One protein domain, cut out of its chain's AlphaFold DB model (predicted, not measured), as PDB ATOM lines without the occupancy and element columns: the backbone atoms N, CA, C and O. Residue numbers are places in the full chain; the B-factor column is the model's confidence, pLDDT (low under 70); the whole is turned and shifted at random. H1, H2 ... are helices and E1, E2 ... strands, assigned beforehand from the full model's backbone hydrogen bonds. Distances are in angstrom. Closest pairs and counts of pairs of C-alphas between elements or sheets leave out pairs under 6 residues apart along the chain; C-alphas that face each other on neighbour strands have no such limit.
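Overview. This is residues 170 to 261 and 439 to 502 of the 712 residues of the protein "TonB_dep_Rec domain-containing protein" of Acidobacteria bacterium (UniProt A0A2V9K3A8). The domain has little regular structure: long loops surround helix H3, H2 packs on it, and antiparallel sheets E1-E2 and E3-E4 lie farther out. The 156 printed residues, class mixed, hold named elements H1-E1-E2-H2-E3-H3-E4. The whole is compact, radius of gyration of the C-alphas 15.6 A, spanning 43 by 40 by 38 A.

Arrangement. Start at hairpin E1, residues 207-213, and E2, residues 216-219: N 208 and O 218 are 2.8 A apart. E3, residues 441-443, and E4, residues 498-501, are antiparallel; N 441 and O 500 are 2.8 A apart. H3, residues 487-493, touches H2, residues 234-241; the closest C-alphas, 492 and 236, are 5.8 A apart. H1, residues 172-175, only just touches H3, with 3 C-alpha pairs within 8 A. In H2 and H3 every O i to N i+4 pair is within hydrogen-bond range.

Along the chain. Find C-alpha 207 at (104.285, 107.555, 134.287); E1 runs 11.8 A. E4 ends at C-alpha 501, (112.571, 79.499, 138.898).

Size, cuts and confidence. Across the cut, C-alphas 261 and 439 are 27.7 A apart. The printed part has 31 residues with pLDDT under 70, among them residues 454 to 483 in the long link E3 to H3.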
ATOM      1  N   PHE A 170     104.097  97.897 152.476       95.94
ATOM      2  CA  PHE A 170     103.354  98.931 151.751       95.94
ATOM      3  C   PHE A 170     102.542  99.798 152.720       95.94
ATOM      4  O   PHE A 170     101.822  99.254 153.579       95.94
ATOM      5  N   THR A 171     102.639 101.121 152.558       95.06
ATOM      6  CA  THR A 171     101.842 102.086 153.326       95.06
ATOM      7  C   THR A 171     100.363 101.964 152.971       95.06
ATOM      8  O   THR A 171      99.991 101.413 151.935       95.06
ATOM      9  N   ASP A 172      99.480 102.494 153.818       93.75
ATOM     10  CA  ASP A 172      98.038 102.437 153.544       93.75
ATOM     11  C   ASP A 172      97.663 103.193 152.258       93.75
ATOM     12  O   ASP A 172      96.727 102.802 151.560       93.75
ATOM     13  N   LYS A 173      98.427 104.239 151.908       94.75
ATOM     14  CA  LYS A 173      98.258 104.972 150.649       94.75
ATOM     15  C   LYS A 173      98.745 104.168 149.450       94.75
ATOM     16  O   LYS A 173      98.003 104.054 148.476       94.75
ATOM     17  N   GLU A 174      99.916 103.536 149.541       95.69
ATOM     18  CA  GLU A 174     100.437 102.685 148.464       95.69
ATOM     19  C   GLU A 174      99.498 101.503 148.187       95.69
ATOM     20  O   GLU A 174      99.217 101.195 147.031       95.69
ATOM     21  N   ARG A 175      98.915 100.893 149.233       96.12
ATOM     22  CA  ARG A 175      97.880  99.847 149.081       96.12
ATOM     23  C   ARG A 175      96.664 100.343 148.299       96.12
ATOM     24  O   ARG A 175      96.099  99.596 147.503       96.12
ATOM     25  N   ALA A 176      96.279 101.601 148.502       96.38
ATOM     26  CA  ALA A 176      95.184 102.255 147.792       96.38
ATOM     27  C   ALA A 176      95.577 102.800 146.400       96.38
ATOM     28  O   ALA A 176      94.726 103.364 145.715       96.38
ATOM     29  N   GLY A 177      96.832 102.635 145.967       96.62
ATOM     30  CA  GLY A 177      97.335 103.132 144.682       96.62
ATOM     31  C   GLY A 177      97.748 104.606 144.688       96.62
ATOM     32  O   GLY A 177      97.979 105.181 143.625       96.62
ATOM     33  N   ASP A 178      97.838 105.234 145.861       96.62
ATOM     34  CA  ASP A 178      98.313 106.605 146.037       96.62
ATOM     35  C   ASP A 178      99.796 106.604 146.436       96.62
ATOM     36  O   ASP A 178     100.149 106.320 147.579       96.62
ATOM     37  N   PHE A 179     100.667 106.960 145.493       95.50
ATOM     38  CA  PHE A 179     102.109 107.072 145.708       95.50
ATOM     39  C   PHE A 179     102.552 108.537 145.801       95.50
ATOM     40  O   PHE A 179     103.709 108.857 145.554       95.50
ATOM     41  N   SER A 180     101.667 109.470 146.164       94.44
ATOM     42  CA  SER A 180     102.021 110.892 146.313       94.44
ATOM     43  C   SER A 180     103.201 111.142 147.267       94.44
ATOM     44  O   SER A 180     103.932 112.120 147.110       94.44
ATOM     45  N   GLU A 181     103.450 110.236 148.218       91.19
ATOM     46  CA  GLU A 181     104.498 110.353 149.240       91.19
ATOM     47  C   GLU A 181     105.930 110.216 148.699       91.19
ATOM     48  O   GLU A 181     106.866 110.721 149.328       91.19
ATOM     49  N   ILE A 182     106.119 109.624 147.512       89.44
ATOM     50  CA  ILE A 182     107.437 109.564 146.850       89.44
ATOM     51  C   ILE A 182     107.818 110.893 146.166       89.44
ATOM     52  O   ILE A 182     108.925 111.035 145.641       89.44
ATOM     53  N   CYS A 183     106.920 111.883 146.201       89.94
ATOM     54  CA  CYS A 183     107.167 113.260 145.794       89.94
ATOM     55  C   CYS A 183     107.111 114.206 147.008       89.94
ATOM     56  O   CYS A 183     106.112 114.871 147.287       89.94
ATOM     57  N   GLN A 184     108.213 114.293 147.747       87.50
ATOM     58  CA  GLN A 184     108.314 115.080 148.986       87.50
ATOM     59  C   GLN A 184     108.403 116.594 148.746       87.50
ATOM     60  O   GLN A 184     108.301 117.391 149.675       87.50
ATOM     61  N   THR A 185     108.591 116.995 147.497       86.88
ATOM     62  CA  THR A 185     108.655 118.379 147.010       86.88
ATOM     63  C   THR A 185     107.279 118.949 146.648       86.88
ATOM     64  O   THR A 185     107.164 120.134 146.320       86.88
ATOM     65  N   GLY A 186     106.233 118.119 146.708       90.44
ATOM     66  CA  GLY A 186     104.870 118.469 146.320       90.44
ATOM     67  C   GLY A 186     104.651 118.477 144.806       90.44
ATOM     68  O   GLY A 186     105.567 118.248 144.018       90.44
ATOM     69  N   PHE A 187     103.414 118.764 144.402       93.81
ATOM     70  CA  PHE A 187     102.985 118.720 143.005       93.81
ATOM     71  C   PHE A 187     102.553 120.096 142.499       93.81
ATOM     72  O   PHE A 187     101.865 120.836 143.203       93.81
ATOM     73  N   THR A 188     102.888 120.404 141.246       95.00
ATOM     74  CA  THR A 188     102.369 121.561 140.505       95.00
ATOM     75  C   THR A 188     101.660 121.063 139.254       95.00
ATOM     76  O   THR A 188     102.256 120.359 138.443       95.00
ATOM     77  N   ALA A 189     100.377 121.401 139.095       92.75
ATOM     78  CA  ALA A 189      99.545 120.928 137.980       92.75
ATOM     79  C   ALA A 189      99.562 119.390 137.794       92.75
ATOM     80  O   ALA A 189      99.498 118.889 136.674       92.75
ATOM     81  N   GLY A 190      99.665 118.639 138.896       89.12
ATOM     82  CA  GLY A 190      99.723 117.175 138.886       89.12
ATOM     83  C   GLY A 190     101.110 116.578 138.630       89.12
ATOM     84  O   GLY A 190     101.240 115.361 138.707       89.12
ATOM     85  N   LEU A 191     102.135 117.396 138.372       91.31
ATOM     86  CA  LEU A 191     103.514 116.950 138.157       91.31
ATOM     87  C   LEU A 191     104.357 117.128 139.418       91.31
ATOM     88  O   LEU A 191     104.250 118.152 140.093       91.31
ATOM     89  N   CYS A 192     105.196 116.143 139.726       89.94
ATOM     90  CA  CYS A 192     106.097 116.180 140.866       89.94
ATOM     91  C   CYS A 192     107.142 117.284 140.686       89.94
ATOM     92  O   CYS A 192     107.826 117.359 139.661       89.94
ATOM     93  N   ASN A 193     107.277 118.145 141.691       88.25
ATOM     94  CA  ASN A 193     108.253 119.222 141.662       88.25
ATOM     95  C   ASN A 193     109.679 118.645 141.753       88.25
ATOM     96  O   ASN A 193     109.919 117.721 142.529       88.25
ATOM     97  N   PRO A 194     110.670 119.184 141.030       83.19
ATOM     98  CA  PRO A 194     112.045 118.711 141.149       83.19
ATOM     99  C   PRO A 194     112.606 118.968 142.558       83.19
ATOM    100  O   PRO A 194     112.369 120.020 143.156       83.19
ATOM    101  N   ALA A 195     113.380 118.018 143.090       81.44
ATOM    102  CA  ALA A 195     114.079 118.191 144.365       81.44
ATOM    103  C   ALA A 195     115.233 119.193 144.234       81.44
ATOM    104  O   ALA A 195     116.010 119.093 143.284       81.44
ATOM    105  N   PRO A 196     115.418 120.122 145.192       78.94
ATOM    106  CA  PRO A 196     116.615 120.954 145.229       78.94
ATOM    107  C   PRO A 196     117.882 120.094 145.346       78.94
ATOM    108  O   PRO A 196     117.898 119.090 146.067       78.94
ATOM    109  N   ALA A 197     118.956 120.507 144.669       75.19
ATOM    110  CA  ALA A 197     120.253 119.833 144.720       75.19
ATOM    111  C   ALA A 197     120.719 119.635 146.173       75.19
ATOM    112  O   ALA A 197     120.733 120.582 146.957       75.19
ATOM    113  N   GLY A 198     121.101 118.409 146.541       68.62
ATOM    114  CA  GLY A 198     121.616 118.106 147.883       68.62
ATOM    115  C   GLY A 198     120.571 118.081 149.007       68.62
ATOM    116  O   GLY A 198     120.944 117.848 150.151       68.62
ATOM    117  N   SER A 199     119.276 118.266 148.712       74.12
ATOM    118  CA  SER A 199     118.214 118.273 149.736       74.12
ATOM    119  C   SER A 199     117.937 116.906 150.372       74.12
ATOM    120  O   SER A 199     117.375 116.840 151.462       74.12
ATOM    121  N   GLY A 200     118.289 115.806 149.697       70.44
ATOM    122  CA  GLY A 200     117.969 114.442 150.146       70.44
ATOM    123  C   GLY A 200     116.474 114.081 150.088       70.44
ATOM    124  O   GLY A 200     116.098 112.976 150.504       70.44
ATOM    125  N   LEU A 201     115.641 114.993 149.570       77.31
ATOM    126  CA  LEU A 201     114.212 114.797 149.352       77.31
ATOM    127  C   LEU A 201     113.966 113.917 148.127       77.31
ATOM    128  O   LEU A 201     114.668 114.023 147.119       77.31
ATOM    129  N   LEU A 202     112.942 113.073 148.214       79.69
ATOM    130  CA  LEU A 202     112.468 112.287 147.078       79.69
ATOM    131  C   LEU A 202     111.610 113.159 146.156       79.69
ATOM    132  O   LEU A 202     110.747 113.899 146.625       79.69
ATOM    133  N   ALA A 203     111.847 113.056 144.852       86.38
ATOM    134  CA  ALA A 203     111.067 113.714 143.810       86.38
ATOM    135  C   ALA A 203     110.943 112.779 142.603       86.38
ATOM    136  O   ALA A 203     111.614 112.961 141.586       86.38
ATOM    137  N   ILE A 204     110.144 111.722 142.762       86.50
ATOM    138  CA  ILE A 204     109.908 110.715 141.721       86.50
ATOM    139  C   ILE A 204     108.551 111.001 141.073       86.50
ATOM    140  O   ILE A 204     107.551 111.141 141.774       86.50
ATOM    141  N   GLN A 205     108.511 111.088 139.743       90.50
ATOM    142  CA  GLN A 205     107.278 111.199 138.960       90.50
ATOM    143  C   GLN A 205     106.965 109.842 138.329       90.50
ATOM    144  O   GLN A 205     107.793 109.307 137.597       90.50
ATOM    145  N   LEU A 206     105.764 109.314 138.567       92.19
ATOM    146  CA  LEU A 206     105.302 108.082 137.929       92.19
ATOM    147  C   LEU A 206     104.662 108.377 136.575       92.19
ATOM    148  O   LEU A 206     103.997 109.400 136.391       92.19
ATOM    149  N   TYR A 207     104.827 107.458 135.635       91.00
ATOM    150  CA  TYR A 207     104.285 107.555 134.287       91.00
ATOM    151  C   TYR A 207     103.397 106.354 133.968       91.00
ATOM    152  O   TYR A 207     103.627 105.247 134.447       91.00
ATOM    153  N   ASN A 208     102.356 106.581 133.172       90.62
ATOM    154  CA  ASN A 208     101.372 105.574 132.814       90.62
ATOM    155  C   ASN A 208     101.924 104.684 131.683       90.62
ATOM    156  O   ASN A 208     102.104 105.186 130.564       90.62
ATOM    157  N   PRO A 209     102.155 103.377 131.921       85.94
ATOM    158  CA  PRO A 209     102.711 102.482 130.906       85.94
ATOM    159  C   PRO A 209     101.779 102.280 129.702       85.94
ATOM    160  O   PRO A 209     102.253 101.987 128.608       85.94
ATOM    161  N   PHE A 210     100.469 102.477 129.869       86.06
ATOM    162  CA  PHE A 210      99.466 102.244 128.826       86.06
ATOM    163  C   PHE A 210      99.208 103.465 127.934       86.06
ATOM    164  O   PHE A 210      98.539 103.354 126.907       86.06
ATOM    165  N   GLN A 211      99.705 104.644 128.316       87.44
ATOM    166  CA  GLN A 211      99.469 105.896 127.596       87.44
ATOM    167  C   GLN A 211     100.772 106.428 127.005       87.44
ATOM    168  O   GLN A 211     101.386 107.341 127.554       87.44
ATOM    169  N   VAL A 212     101.185 105.870 125.866       82.62
ATOM    170  CA  VAL A 212     102.398 106.287 125.147       82.62
ATOM    171  C   VAL A 212     102.030 107.136 123.929       82.62
ATOM    172  O   VAL A 212     101.366 106.665 123.011       82.62
ATOM    173  N   THR A 213     102.488 108.389 123.896       82.44
ATOM    174  CA  THR A 213     102.329 109.310 122.759       82.44
ATOM    175  C   THR A 213     103.698 109.758 122.263       82.44
ATOM    176  O   THR A 213     104.509 110.268 123.035       82.44
ATOM    177  N   SER A 214     103.978 109.567 120.970       83.44
ATOM    178  CA  SER A 214     105.267 109.926 120.349       83.44
ATOM    179  C   SER A 214     106.486 109.355 121.092       83.44
ATOM    180  O   SER A 214     107.495 110.036 121.259       83.44
ATOM    181  N   GLY A 215     106.374 108.115 121.578       76.56
ATOM    182  CA  GLY A 215     107.437 107.439 122.326       76.56
ATOM    183  C   GLY A 215     107.583 107.878 123.786       76.56
ATOM    184  O   GLY A 215     108.486 107.383 124.453       76.56
ATOM    185  N   ASN A 216     106.709 108.752 124.302       83.06
ATOM    186  CA  ASN A 216     106.713 109.180 125.698       83.06
ATOM    187  C   ASN A 216     105.449 108.728 126.439       83.06
ATOM    188  O   ASN A 216     104.339 108.903 125.939       83.06
ATOM    189  N   ARG A 217     105.611 108.183 127.642       86.44
ATOM    190  CA  ARG A 217     104.528 107.858 128.574       86.44
ATOM    191  C   ARG A 217     103.942 109.139 129.176       86.44
ATOM    192  O   ARG A 217     104.674 110.082 129.483       86.44
ATOM    193  N   ALA A 218     102.626 109.172 129.362       89.94
ATOM    194  CA  ALA A 218     101.944 110.273 130.037       89.94
ATOM    195  C   ALA A 218     102.232 110.243 131.552       89.94
ATOM    196  O   ALA A 218     102.217 109.162 132.142       89.94
ATOM    197  N   PRO A 219     102.499 111.384 132.211       91.69
ATOM    198  CA  PRO A 219     102.682 111.417 133.660       91.69
ATOM    199  C   PRO A 219     101.373 111.077 134.380       91.69
ATOM    200  O   PRO A 219     100.300 111.515 133.965       91.69
ATOM    201  N   ILE A 220     101.461 110.323 135.475       95.00
ATOM    202  CA  ILE A 220     100.334 110.030 136.366       95.00
ATOM    203  C   ILE A 220     100.134 111.237 137.297       95.00
ATOM    204  O   ILE A 220     101.027 111.532 138.101       95.00
ATOM    205  N   PRO A 221      98.987 111.943 137.230       95.56
ATOM    206  CA  PRO A 221      98.752 113.114 138.066       95.56
ATOM    207  C   PRO A 221      98.841 112.783 139.558       95.56
ATOM    208  O   PRO A 221      98.212 111.840 140.037       95.56
ATOM    209  N   ASN A 222      99.614 113.579 140.299       95.56
ATOM    210  CA  ASN A 222      99.841 113.427 141.741       95.56
ATOM    211  C   ASN A 222     100.395 112.049 142.164       95.56
ATOM    212  O   ASN A 222     100.258 111.676 143.326       95.56
ATOM    213  N   ASN A 223     100.987 111.280 141.237       95.56
ATOM    214  CA  ASN A 223     101.407 109.886 141.447       95.56
ATOM    215  C   ASN A 223     100.304 108.976 142.022       95.56
ATOM    216  O   ASN A 223     100.592 108.012 142.727       95.56
ATOM    217  N   ASN A 224      99.036 109.269 141.734       97.25
ATOM    218  CA  ASN A 224      97.916 108.468 142.211       97.25
ATOM    219  C   ASN A 224      97.369 107.604 141.067       97.25
ATOM    220  O   ASN A 224      96.643 108.087 140.197       97.25
ATOM    221  N   LEU A 225      97.746 106.324 141.063       96.56
ATOM    222  CA  LEU A 225      97.393 105.354 140.026       96.56
ATOM    223  C   LEU A 225      95.884 105.099 140.006       96.56
ATOM    224  O   LEU A 225      95.272 105.110 138.937       96.56
ATOM    225  N   ALA A 226      95.279 104.927 141.183       96.62
ATOM    226  CA  ALA A 226      93.849 104.668 141.312       96.62
ATOM    227  C   ALA A 226      93.010 105.861 140.823       96.62
ATOM    228  O   ALA A 226      92.072 105.691 140.046       96.62
ATOM    229  N   ALA A 227      93.380 107.089 141.203       96.06
ATOM    230  CA  ALA A 227      92.716 108.307 140.734       96.06
ATOM    231  C   ALA A 227      92.936 108.564 139.233       96.06
ATOM    232  O   ALA A 227      92.090 109.185 138.590       96.06
ATOM    233  N   ALA A 228      94.037 108.065 138.663       94.31
ATOM    234  CA  ALA A 228      94.292 108.078 137.225       94.31
ATOM    235  C   ALA A 228      93.518 106.992 136.446       94.31
ATOM    236  O   ALA A 228      93.662 106.901 135.227       94.31
ATOM    237  N   GLY A 229      92.686 106.188 137.120       94.00
ATOM    238  CA  GLY A 229      91.844 105.161 136.501       94.00
ATOM    239  C   GLY A 229      92.564 103.844 136.201       94.00
ATOM    240  O   GLY A 229      92.031 103.019 135.459       94.00
ATOM    241  N   LEU A 230      93.764 103.634 136.752       93.56
ATOM    242  CA  LEU A 230      94.458 102.351 136.666       93.56
ATOM    243  C   LEU A 230      93.851 101.364 137.670       93.56
ATOM    244  O   LEU A 230      93.366 101.753 138.731       93.56
ATOM    245  N   THR A 231      93.853 100.080 137.317       92.00
ATOM    246  CA  THR A 231      93.266  99.013 138.139       92.00
ATOM    247  C   THR A 231      94.361  98.290 138.911       92.00
ATOM    248  O   THR A 231      95.415  98.008 138.346       92.00
ATOM    249  N   ILE A 232      94.098  97.999 140.187       94.31
ATOM    250  CA  ILE A 232      94.996  97.205 141.030       94.31
ATOM    251  C   ILE A 232      95.073  95.766 140.518       94.31
ATOM    252  O   ILE A 232      94.053  95.165 140.170       94.31
ATOM    253  N   ASP A 233      96.272  95.198 140.526       94.81
ATOM    254  CA  ASP A 233      96.480  93.791 140.222       94.81
ATOM    255  C   ASP A 233      95.758  92.874 141.244       94.81
ATOM    256  O   ASP A 233      95.766  93.139 142.457       94.81
ATOM    257  N   PRO A 234      95.116  91.774 140.798       94.31
ATOM    258  CA  PRO A 234      94.404  90.862 141.691       94.31
ATOM    259  C   PRO A 234      95.274  90.221 142.783       94.31
ATOM    260  O   PRO A 234      94.771  89.991 143.888       94.31
ATOM    261  N   VAL A 235      96.546  89.927 142.498       95.38
ATOM    262  CA  VAL A 235      97.508  89.361 143.456       95.38
ATOM    263  C   VAL A 235      97.868  90.405 144.509       95.38
ATOM    264  O   VAL A 235      97.787  90.106 145.702       95.38
ATOM    265  N   ALA A 236      98.179  91.640 144.101       95.94
ATOM    266  CA  ALA A 236      98.443  92.755 145.012       95.94
ATOM    267  C   ALA A 236      97.242  93.027 145.936       95.94
ATOM    268  O   ALA A 236      97.391  93.088 147.160       95.94
ATOM    269  N   ASN A 237      96.025  93.081 145.383       95.44
ATOM    270  CA  ASN A 237      94.803  93.278 146.164       95.44
ATOM    271  C   ASN A 237      94.569  92.149 147.188       95.44
ATOM    272  O   ASN A 237      94.261  92.403 148.357       95.44
ATOM    273  N   LYS A 238      94.746  90.884 146.782       96.00
ATOM    274  CA  LYS A 238      94.633  89.731 147.691       96.00
ATOM    275  C   LYS A 238      95.715  89.734 148.764       96.00
ATOM    276  O   LYS A 238      95.427  89.384 149.904       96.00
ATOM    277  N   LEU A 239      96.938  90.149 148.434       95.88
ATOM    278  CA  LEU A 239      98.016  90.274 149.409       95.88
ATOM    279  C   LEU A 239      97.655  91.316 150.472       95.88
ATOM    280  O   LEU A 239      97.707  91.004 151.662       95.88
ATOM    281  N   PHE A 240      97.240  92.516 150.060       96.06
ATOM    282  CA  PHE A 240      96.926  93.622 150.972       96.06
ATOM    283  C   PHE A 240      95.712  93.364 151.861       96.06
ATOM    284  O   PHE A 240      95.647  93.911 152.962       96.06
ATOM    285  N   THR A 241      94.778  92.533 151.400       94.19
ATOM    286  CA  THR A 241      93.596  92.106 152.164       94.19
ATOM    287  C   THR A 241      93.829  90.827 152.976       94.19
ATOM    288  O   THR A 241      92.978  90.454 153.784       94.19
ATOM    289  N   SER A 242      94.973  90.155 152.807       92.38
ATOM    290  CA  SER A 242      95.299  88.931 153.542       92.38
ATOM    291  C   SER A 242      95.711  89.208 154.990       92.38
ATOM    292  O   SER A 242      96.375  90.196 155.299       92.38
ATOM    293  N   SER A 243      95.423  88.260 155.885       90.25
ATOM    294  CA  SER A 243      95.923  88.292 157.267       90.25
ATOM    295  C   SER A 243      97.431  88.031 157.380       90.25
ATOM    296  O   SER A 243      97.999  88.209 158.454       90.25
ATOM    297  N   PHE A 244      98.082  87.582 156.302       88.50
ATOM    298  CA  PHE A 244      99.516  87.280 156.288       88.50
ATOM    299  C   PHE A 244     100.385  88.526 156.079       88.50
ATOM    300  O   PHE A 244     101.582  88.480 156.368       88.50
ATOM    301  N   TYR A 245      99.800  89.628 155.592       93.88
ATOM    302  CA  TYR A 245     100.510  90.863 155.278       93.88
ATOM    303  C   TYR A 245     100.011  92.045 156.135       93.88
ATOM    304  O   TYR A 245      99.056  92.734 155.761       93.88
ATOM    305  N   PRO A 246     100.638  92.307 157.298       93.12
ATOM    306  CA  PRO A 246     100.175  93.329 158.231       93.12
ATOM    307  C   PRO A 246     100.259  94.736 157.631       93.12
ATOM    308  O   PRO A 246     101.134  95.017 156.808       93.12
ATOM    309  N   ALA A 247      99.370  95.632 158.067       92.44
ATOM    310  CA  ALA A 247      99.446  97.066 157.775       92.44
ATOM    311  C   ALA A 247     100.694  97.703 158.409       92.44
ATOM    312  O   ALA A 247     101.294  97.128 159.321       92.44
ATOM    313  N   GLN A 248     101.088  98.886 157.938       91.88
ATOM    314  CA  GLN A 248     102.133  99.674 158.596       91.88
ATOM    315  C   GLN A 248     101.726 100.036 160.033       91.88
ATOM    316  O   GLN A 248     100.539 100.147 160.344       91.88
ATOM    317  N   ILE A 249     102.698 100.253 160.917       89.75
ATOM    318  CA  ILE A 249     102.418 100.771 162.260       89.75
ATOM    319  C   ILE A 249     102.215 102.295 162.151       89.75
ATOM    320  O   ILE A 249     103.138 102.996 161.726       89.75
ATOM    321  N   PRO A 250     101.051 102.851 162.540       87.50
ATOM    322  CA  PRO A 250     100.802 104.286 162.434       87.50
ATOM    323  C   PRO A 250     101.832 105.123 163.204       87.50
ATOM    324  O   PRO A 250     102.131 104.845 164.365       87.50
ATOM    325  N   GLY A 251     102.369 106.166 162.561       82.12
ATOM    326  CA  GLY A 251     103.376 107.054 163.159       82.12
ATOM    327  C   GLY A 251     104.768 106.431 163.324       82.12
ATOM    328  O   GLY A 251     105.630 107.029 163.968       82.12
ATOM    329  N   PHE A 252     105.003 105.247 162.755       83.31
ATOM    330  CA  PHE A 252     106.281 104.544 162.795       83.31
ATOM    331  C   PHE A 252     106.960 104.551 161.419       83.31
ATOM    332  O   PHE A 252     106.305 104.528 160.381       83.31
ATOM    333  N   GLY A 253     108.291 104.530 161.413       81.94
ATOM    334  CA  GLY A 253     109.095 104.459 160.192       81.94
ATOM    335  C   GLY A 253     109.748 105.778 159.787       81.94
ATOM    336  O   GLY A 253     109.384 106.863 160.237       81.94
ATOM    337  N   ALA A 254     110.782 105.666 158.962       81.00
ATOM    338  CA  ALA A 254     111.487 106.801 158.383       81.00
ATOM    339  C   ALA A 254     110.754 107.304 157.128       81.00
ATOM    340  O   ALA A 254     109.900 106.613 156.574       81.00
ATOM    341  N   ARG A 255     111.101 108.518 156.673       78.88
ATOM    342  CA  ARG A 255     110.547 109.138 155.451       78.88
ATOM    343  C   ARG A 255     109.010 109.106 155.410       78.88
ATOM    344  O   ARG A 255     108.430 108.650 154.434       78.88
ATOM    345  N   ASN A 256     108.370 109.588 156.477       78.88
ATOM    346  CA  ASN A 256     106.908 109.612 156.631       78.88
ATOM    347  C   ASN A 256     106.236 108.229 156.547       78.88
ATOM    348  O   ASN A 256     105.094 108.131 156.121       78.88
ATOM    349  N   GLY A 257     106.932 107.167 156.962       82.88
ATOM    350  CA  GLY A 257     106.385 105.809 156.965       82.88
ATOM    351  C   GLY A 257     106.663 105.012 155.690       82.88
ATOM    352  O   GLY A 257     106.294 103.848 155.640       82.88
ATOM    353  N   LEU A 258     107.374 105.564 154.700       86.69
ATOM    354  CA  LEU A 258     107.773 104.824 153.489       86.69
ATOM    355  C   LEU A 258     108.824 103.735 153.751       86.69
ATOM    356  O   LEU A 258     109.032 102.855 152.925       86.69
ATOM    357  N   GLN A 259     109.544 103.810 154.870       88.38
ATOM    358  CA  GLN A 259     110.626 102.883 155.197       88.38
ATOM    359  C   GLN A 259     110.570 102.467 156.658       88.38
ATOM    360  O   GLN A 259     110.290 103.290 157.530       88.38
ATOM    361  N   SER A 260     110.972 101.227 156.953       88.88
ATOM    362  CA  SER A 260     111.134 100.751 158.333       88.88
ATOM    363  C   SER A 260     109.874 100.946 159.193       88.88
ATOM    364  O   SER A 260     109.969 101.303 160.372       88.88
ATOM    365  N   ASN A 261     108.705 100.772 158.571       91.88
ATOM    366  CA  ASN A 261     107.370 101.080 159.091       91.88
ATOM    367  C   ASN A 261     106.655  99.864 159.718       91.88
ATOM    368  O   ASN A 261     105.494  99.956 160.112       91.88
ATOM    369  N   THR A 439     111.401  77.150 144.606       93.62
ATOM    370  CA  THR A 439     110.042  77.684 144.421       93.62
ATOM    371  C   THR A 439     110.017  78.898 143.493       93.62
ATOM    372  O   THR A 439     108.977  79.182 142.892       93.62
ATOM    373  N   GLY A 440     111.165  79.551 143.292       94.12
ATOM    374  CA  GLY A 440     111.319  80.677 142.375       94.12
ATOM    375  C   GLY A 440     110.925  82.025 142.973       94.12
ATOM    376  O   GLY A 440     110.595  82.138 144.158       94.12
ATOM    377  N   GLY A 441     110.939  83.057 142.137       94.31
ATOM    378  CA  GLY A 441     110.534  84.397 142.528       94.31
ATOM    379  C   GLY A 441     110.054  85.264 141.370       94.31
ATOM    380  O   GLY A 441     110.217  84.922 140.201       94.31
ATOM    381  N   ILE A 442     109.446  86.383 141.746       95.06
ATOM    382  CA  ILE A 442     108.948  87.448 140.886       95.06
ATOM    383  C   ILE A 442     109.613  88.745 141.350       95.06
ATOM    384  O   ILE A 442     109.551  89.086 142.537       95.06
ATOM    385  N   SER A 443     110.241  89.467 140.430       92.25
ATOM    386  CA  SER A 443     110.976  90.693 140.747       92.25
ATOM    387  C   SER A 443     110.333  91.911 140.089       92.25
ATOM    388  O   SER A 443     109.760  91.814 139.003       92.25
ATOM    389  N   PHE A 444     110.447  93.066 140.742       90.31
ATOM    390  CA  PHE A 444     110.005  94.369 140.239       90.31
ATOM    391  C   PHE A 444     111.179  95.335 140.258       90.31
ATOM    392  O   PHE A 444     112.014  95.265 141.150       90.31
ATOM    393  N   ASN A 445     111.251  96.267 139.309       85.75
ATOM    394  CA  ASN A 445     112.368  97.215 139.247       85.75
ATOM    395  C   ASN A 445     111.947  98.649 138.861       85.75
ATOM    396  O   ASN A 445     112.808  99.512 138.676       85.75
ATOM    397  N   GLY A 446     110.644  98.925 138.747       86.62
ATOM    398  CA  GLY A 446     110.111 100.251 138.427       86.62
ATOM    399  C   GLY A 446     110.174 100.615 136.941       86.62
ATOM    400  O   GLY A 446     109.951 101.770 136.590       86.62
ATOM    401  N   GLN A 447     110.525  99.686 136.049       83.88
ATOM    402  CA  GLN A 447     110.680  99.979 134.622       83.88
ATOM    403  C   GLN A 447     109.374 100.352 133.908       83.88
ATOM    404  O   GLN A 447     109.427 101.009 132.867       83.88
ATOM    405  N   TYR A 448     108.206  99.962 134.424       86.75
ATOM    406  CA  TYR A 448     106.922 100.251 133.772       86.75
ATOM    407  C   TYR A 448     106.362 101.615 134.158       86.75
ATOM    408  O   TYR A 448     105.787 102.310 133.322       86.75
ATOM    409  N   THR A 449     106.599 102.044 135.393       89.69
ATOM    410  CA  THR A 449     106.214 103.380 135.865       89.69
ATOM    411  C   THR A 449     107.286 104.449 135.637       89.69
ATOM    412  O   THR A 449     107.058 105.621 135.945       89.69
ATOM    413  N   ALA A 450     108.434 104.083 135.055       86.88
ATOM    414  CA  ALA A 450     109.470 105.021 134.621       86.88
ATOM    415  C   ALA A 450     109.034 105.843 133.395       86.88
ATOM    416  O   ALA A 450     108.223 105.400 132.580       86.88
ATOM    417  N   GLY A 451     109.609 107.032 133.223       82.81
ATOM    418  CA  GLY A 451     109.355 107.894 132.066       82.81
ATOM    419  C   GLY A 451     110.165 109.194 132.121       82.81
ATOM    420  O   GLY A 451     111.025 109.330 132.981       82.81
ATOM    421  N   PRO A 452     109.952 110.152 131.204       82.00
ATOM    422  CA  PRO A 452     108.877 110.169 130.218       82.00
ATOM    423  C   PRO A 452     109.112 109.233 129.030       82.00
ATOM    424  O   PRO A 452     108.138 108.846 128.407       82.00
ATOM    425  N   SER A 453     110.345 108.824 128.714       79.50
ATOM    426  CA  SER A 453     110.594 107.899 127.593       79.50
ATOM    427  C   SER A 453     109.896 106.550 127.806       79.50
ATOM    428  O   SER A 453     109.999 105.961 128.877       79.50
ATOM    429  N   GLY A 454     109.228 106.022 126.779       66.38
ATOM    430  CA  GLY A 454     108.628 104.683 126.797       66.38
ATOM    431  C   GLY A 454     109.656 103.550 126.876       66.38
ATOM    432  O   GLY A 454     109.308 102.448 127.287       66.38
ATOM    433  N   SER A 455     110.918 103.843 126.553       66.81
ATOM    434  CA  SER A 455     112.066 102.941 126.716       66.81
ATOM    435  C   SER A 455     112.885 103.252 127.974       66.81
ATOM    436  O   SER A 455     114.028 102.811 128.075       66.81
ATOM    437  N   ALA A 456     112.356 104.059 128.902       66.25
ATOM    438  CA  ALA A 456     112.999 104.310 130.186       66.25
ATOM    439  C   ALA A 456     113.258 102.977 130.911       66.25
ATOM    440  O   ALA A 456     112.338 102.189 131.122       66.25
ATOM    441  N   THR A 457     114.516 102.720 131.266       58.62
ATOM    442  CA  THR A 457     114.917 101.534 132.031       58.62
ATOM    443  C   THR A 457     114.942 101.834 133.525       58.62
ATOM    444  O   THR A 457     115.052 102.989 133.932       58.62
ATOM    445  N   SER A 458     114.880 100.777 134.338       57.09
ATOM    446  CA  SER A 458     115.002 100.848 135.797       57.09
ATOM    447  C   SER A 458     116.205 101.682 136.258       57.09
ATOM    448  O   SER A 458     117.286 101.625 135.668       57.09
ATOM    449  N   GLY A 459     116.026 102.416 137.355       48.44
ATOM    450  CA  GLY A 459     117.125 102.929 138.159       48.44
ATOM    451  C   GLY A 459     116.803 102.744 139.636       48.44
ATOM    452  O   GLY A 459     115.810 103.269 140.130       48.44
ATOM    453  N   THR A 460     117.647 101.999 140.346       41.53
ATOM    454  CA  THR A 460     117.543 101.831 141.797       41.53
ATOM    455  C   THR A 460     117.909 103.142 142.495       41.53
ATOM    456  O   THR A 460     118.992 103.693 142.277       41.53
ATOM    457  N   VAL A 461     117.042 103.633 143.385       43.06
ATOM    458  CA  VAL A 461     117.389 104.729 144.304       43.06
ATOM    459  C   VAL A 461     118.248 104.159 145.434       43.06
ATOM    460  O   VAL A 461     117.744 103.741 146.475       43.06
ATOM    461  N   GLY A 462     119.565 104.115 145.233       39.56
ATOM    462  CA  GLY A 462     120.519 103.762 146.280       39.56
ATOM    463  C   GLY A 462     120.719 104.923 147.260       39.56
ATOM    464  O   GLY A 462     121.298 105.948 146.905       39.56
ATOM    465  N   CYS A 463     120.273 104.768 148.506       43.53
ATOM    466  CA  CYS A 463     120.692 105.625 149.617       43.53
ATOM    467  C   CYS A 463     121.538 104.775 150.574       43.53
ATOM    468  O   CYS A 463     121.008 104.173 151.507       43.53
ATOM    469  N   THR A 464     122.848 104.685 150.345       36.28
ATOM    470  CA  THR A 464     123.756 104.108 151.344       36.28
ATOM    471  C   THR A 464     123.775 105.006 152.582       36.28
ATOM    472  O   THR A 464     123.888 106.231 152.501       36.28
ATOM    473  N   SER A 465     123.617 104.397 153.755       38.50
ATOM    474  CA  SER A 465     123.677 105.076 155.047       38.50
ATOM    475  C   SER A 465     125.053 105.724 155.245       38.50
ATOM    476  O   SER A 465     126.029 105.013 155.479       38.50
ATOM    477  N   GLY A 466     125.141 107.054 155.168       39.00
ATOM    478  CA  GLY A 466     126.324 107.792 155.634       39.00
ATOM    479  C   GLY A 466     126.741 109.034 154.846       39.00
ATOM    480  O   GLY A 466     127.458 109.856 155.407       39.00
ATOM    481  N   THR A 467     126.291 109.240 153.603       32.84
ATOM    482  CA  THR A 467     126.651 110.444 152.823       32.84
ATOM    483  C   THR A 467     125.490 110.942 151.953       32.84
ATOM    484  O   THR A 467     125.096 110.240 151.024       32.84
ATOM    485  N   PRO A 468     124.946 112.151 152.193       40.69
ATOM    486  CA  PRO A 468     124.139 112.862 151.200       40.69
ATOM    487  C   PRO A 468     125.013 113.228 149.985       40.69
ATOM    488  O   PRO A 468     126.155 113.642 150.205       40.69
ATOM    489  N   PRO A 469     124.525 113.164 148.728       51.75
ATOM    490  CA  PRO A 469     123.161 112.856 148.266       51.75
ATOM    491  C   PRO A 469     122.926 111.379 147.869       51.75
ATOM    492  O   PRO A 469     123.867 110.658 147.558       51.75
ATOM    493  N   CYS A 470     121.654 110.949 147.810       48.09
ATOM    494  CA  CYS A 470     121.263 109.693 147.149       48.09
ATOM    495  C   CYS A 470     121.461 109.850 145.631       48.09
ATOM    496  O   CYS A 470     120.884 110.760 145.033       48.09
ATOM    497  N   VAL A 471     122.284 109.002 145.018       41.78
ATOM    498  CA  VAL A 471     122.609 109.054 143.582       41.78
ATOM    499  C   VAL A 471     122.153 107.742 142.937       41.78
ATOM    500  O   VAL A 471     122.361 106.687 143.541       41.78
ATOM    501  N   PRO A 472     121.565 107.758 141.725       42.91
ATOM    502  CA  PRO A 472     121.406 106.545 140.928       42.91
ATOM    503  C   PRO A 472     122.772 105.867 140.764       42.91
ATOM    504  O   PRO A 472     123.731 106.505 140.329       42.91
ATOM    505  N   THR A 473     122.885 104.582 141.089       42.03
ATOM    506  CA  THR A 473     124.168 103.850 141.076       42.03
ATOM    507  C   THR A 473     124.723 103.577 139.671       42.03
ATOM    508  O   THR A 473     125.718 102.869 139.541       42.03
ATOM    509  N   SER A 474     124.123 104.131 138.611       37.31
ATOM    510  CA  SER A 474     124.513 103.863 137.221       37.31
ATOM    511  C   SER A 474     124.622 105.082 136.292       37.31
ATOM    512  O   SER A 474     124.807 104.885 135.094       37.31
ATOM    513  N   ALA A 475     124.602 106.333 136.770       37.16
ATOM    514  CA  ALA A 475     124.850 107.469 135.870       37.16
ATOM    515  C   ALA A 475     125.676 108.592 136.505       37.16
ATOM    516  O   ALA A 475     125.227 109.308 137.399       37.16
ATOM    517  N   ALA A 476     126.879 108.798 135.966       35.25
ATOM    518  CA  ALA A 476     127.580 110.068 136.066       35.25
ATOM    519  C   ALA A 476     126.707 111.171 135.425       35.25
ATOM    520  O   ALA A 476     126.538 111.166 134.215       35.25
ATOM    521  N   ASN A 477     126.146 112.068 136.248       34.84
ATOM    522  CA  ASN A 477     125.456 113.334 135.915       34.84
ATOM    523  C   ASN A 477     124.555 113.378 134.656       34.84
ATOM    524  O   ASN A 477     125.047 113.466 133.531       34.84
ATOM    525  N   PRO A 478     123.240 113.593 134.847       36.25
ATOM    526  CA  PRO A 478     122.600 114.780 134.256       36.25
ATOM    527  C   PRO A 478     121.614 115.502 135.213       36.25
ATOM    528  O   PRO A 478     121.251 114.966 136.261       36.25
ATOM    529  N   PRO A 479     121.190 116.744 134.894       38.88
ATOM    530  CA  PRO A 479     120.374 117.581 135.773       38.88
ATOM    531  C   PRO A 479     118.894 117.152 135.784       38.88
ATOM    532  O   PRO A 479     118.290 116.962 134.737       38.88
ATOM    533  N   PHE A 480     118.315 117.041 136.983       44.53
ATOM    534  CA  PHE A 480     116.891 117.211 137.336       44.53
ATOM    535  C   PHE A 480     115.811 116.821 136.300       44.53
ATOM    536  O   PHE A 480     114.983 117.643 135.918       44.53
ATOM    537  N   SER A 481     115.762 115.545 135.915       41.62
ATOM    538  CA  SER A 481     114.531 114.823 135.554       41.62
ATOM    539  C   SER A 481     114.828 113.334 135.705       41.62
ATOM    540  O   SER A 481     115.607 112.760 134.945       41.62
ATOM    541  N   LEU A 482     114.335 112.739 136.785       52.19
ATOM    542  CA  LEU A 482     114.645 111.369 137.167       52.19
ATOM    543  C   LEU A 482     113.837 110.410 136.280       52.19
ATOM    544  O   LEU A 482     112.653 110.204 136.519       52.19
ATOM    545  N   THR A 483     114.484 109.823 135.265       60.34
ATOM    546  CA  THR A 483     113.943 108.764 134.384       60.34
ATOM    547  C   THR A 483     113.789 107.421 135.114       60.34
ATOM    548  O   THR A 483     114.142 106.372 134.590       60.34
ATOM    549  N   ILE A 484     113.342 107.449 136.368       70.94
ATOM    550  CA  ILE A 484     113.226 106.278 137.240       70.94
ATOM    551  C   ILE A 484     111.772 106.128 137.683       70.94
ATOM    552  O   ILE A 484     111.134 107.104 138.065       70.94
ATOM    553  N   GLY A 485     111.239 104.913 137.584       80.88
ATOM    554  CA  GLY A 485     109.928 104.579 138.136       80.88
ATOM    555  C   GLY A 485     110.045 104.036 139.551       80.88
ATOM    556  O   GLY A 485     111.083 104.182 140.203       80.88
ATOM    557  N   PHE A 486     108.974 103.404 140.028       88.56
ATOM    558  CA  PHE A 486     108.900 102.891 141.391       88.56
ATOM    559  C   PHE A 486     108.400 101.432 141.382       88.56
ATOM    560  O   PHE A 486     107.248 101.191 141.023       88.56
ATOM    561  N   PRO A 487     109.244 100.445 141.741       90.56
ATOM    562  CA  PRO A 487     108.904  99.021 141.721       90.56
ATOM    563  C   PRO A 487     107.636  98.663 142.501       90.56
ATOM    564  O   PRO A 487     106.872  97.797 142.090       90.56
ATOM    565  N   GLU A 488     107.387  99.332 143.623       93.69
ATOM    566  CA  GLU A 488     106.176  99.162 144.422       93.69
ATOM    567  C   GLU A 488     104.906  99.543 143.639       93.69
ATOM    568  O   GLU A 488     103.869  98.896 143.792       93.69
ATOM    569  N   ALA A 489     104.989 100.549 142.762       94.06
ATOM    570  CA  ALA A 489     103.899 100.926 141.865       94.06
ATOM    571  C   ALA A 489     103.756  99.934 140.699       94.06
ATOM    572  O   ALA A 489     102.633  99.606 140.315       94.06
ATOM    573  N   ASP A 490     104.867  99.399 140.183       92.44
ATOM    574  CA  ASP A 490     104.842  98.311 139.196       92.44
ATOM    575  C   ASP A 490     104.168  97.053 139.775       92.44
ATOM    576  O   ASP A 490     103.350  96.443 139.096       92.44
ATOM    577  N   PHE A 491     104.422  96.700 141.041       95.25
ATOM    578  CA  PHE A 491     103.730  95.596 141.721       95.25
ATOM    579  C   PHE A 491     102.245  95.869 141.939       95.25
ATOM    580  O   PHE A 491     101.432  94.970 141.746       95.25
ATOM    581  N   TRP A 492     101.864  97.103 142.285       96.19
ATOM    582  CA  TRP A 492     100.449  97.474 142.392       96.19
ATOM    583  C   TRP A 492      99.702  97.281 141.061       96.19
ATOM    584  O   TRP A 492      98.542  96.872 141.062       96.19
ATOM    585  N   LEU A 493     100.376  97.539 139.935       93.56
ATOM    586  CA  LEU A 493      99.877  97.277 138.578       93.56
ATOM    587  C   LEU A 493     100.053  95.820 138.125       93.56
ATOM    588  O   LEU A 493      99.489  95.431 137.106       93.56
ATOM    589  N   GLY A 494     100.836  95.033 138.861       93.31
ATOM    590  CA  GLY A 494     101.130  93.638 138.567       93.31
ATOM    591  C   GLY A 494     102.196  93.414 137.502       93.31
ATOM    592  O   GLY A 494     102.226  92.323 136.962       93.31
ATOM    593  N   PHE A 495     103.063  94.378 137.177       90.75
ATOM    594  CA  PHE A 495     104.040  94.256 136.084       90.75
ATOM    595  C   PHE A 495     105.462  93.919 136.560       90.75
ATOM    596  O   PHE A 495     106.231  94.826 136.888       90.75
ATOM    597  N   PRO A 496     105.849  92.630 136.602       90.69
ATOM    598  CA  PRO A 496     107.185  92.226 137.017       90.69
ATOM    599  C   PRO A 496     108.235  92.510 135.943       90.69
ATOM    600  O   PRO A 496     107.949  92.509 134.749       90.69
ATOM    601  N   ASN A 497     109.485  92.693 136.362       87.00
ATOM    602  CA  ASN A 497     110.616  92.760 135.439       87.00
ATOM    603  C   ASN A 497     111.152  91.372 135.072       87.00
ATOM    604  O   ASN A 497     111.647  91.184 133.960       87.00
ATOM    605  N   ASP A 498     111.064  90.418 135.996       88.88
ATOM    606  CA  ASP A 498     111.397  89.022 135.751       88.88
ATOM    607  C   ASP A 498     110.534  88.081 136.589       88.88
ATOM    608  O   ASP A 498     110.067  88.417 137.682       88.88
ATOM    609  N   ILE A 499     110.326  86.889 136.038       92.62
ATOM    610  CA  ILE A 499     109.818  85.723 136.753       92.62
ATOM    611  C   ILE A 499     110.833  84.615 136.536       92.62
ATOM    612  O   ILE A 499     111.196  84.304 135.401       92.62
ATOM    613  N   GLN A 500     111.293  84.016 137.626       92.62
ATOM    614  CA  GLN A 500     112.419  83.092 137.606       92.62
ATOM    615  C   GLN A 500     112.183  81.899 138.520       92.62
ATOM    616  O   GLN A 500     111.559  82.010 139.578       92.62
ATOM    617  N   ARG A 501     112.691  80.735 138.127       91.94
ATOM    618  CA  ARG A 501     112.571  79.499 138.898       91.94
ATOM    619  C   ARG A 501     113.733  78.564 138.607       91.94
ATOM    620  O   ARG A 501     114.117  78.375 137.458       91.94
ATOM    621  N   GLY A 502     114.267  77.978 139.667       90.75
ATOM    622  CA  GLY A 502     115.435  77.115 139.617       90.75
ATOM    623  C   GLY A 502     115.105  75.664 139.270       90.75
ATOM    624  O   GLY A 502     114.191  75.387 138.496       90.75
TER     625      GLY A 502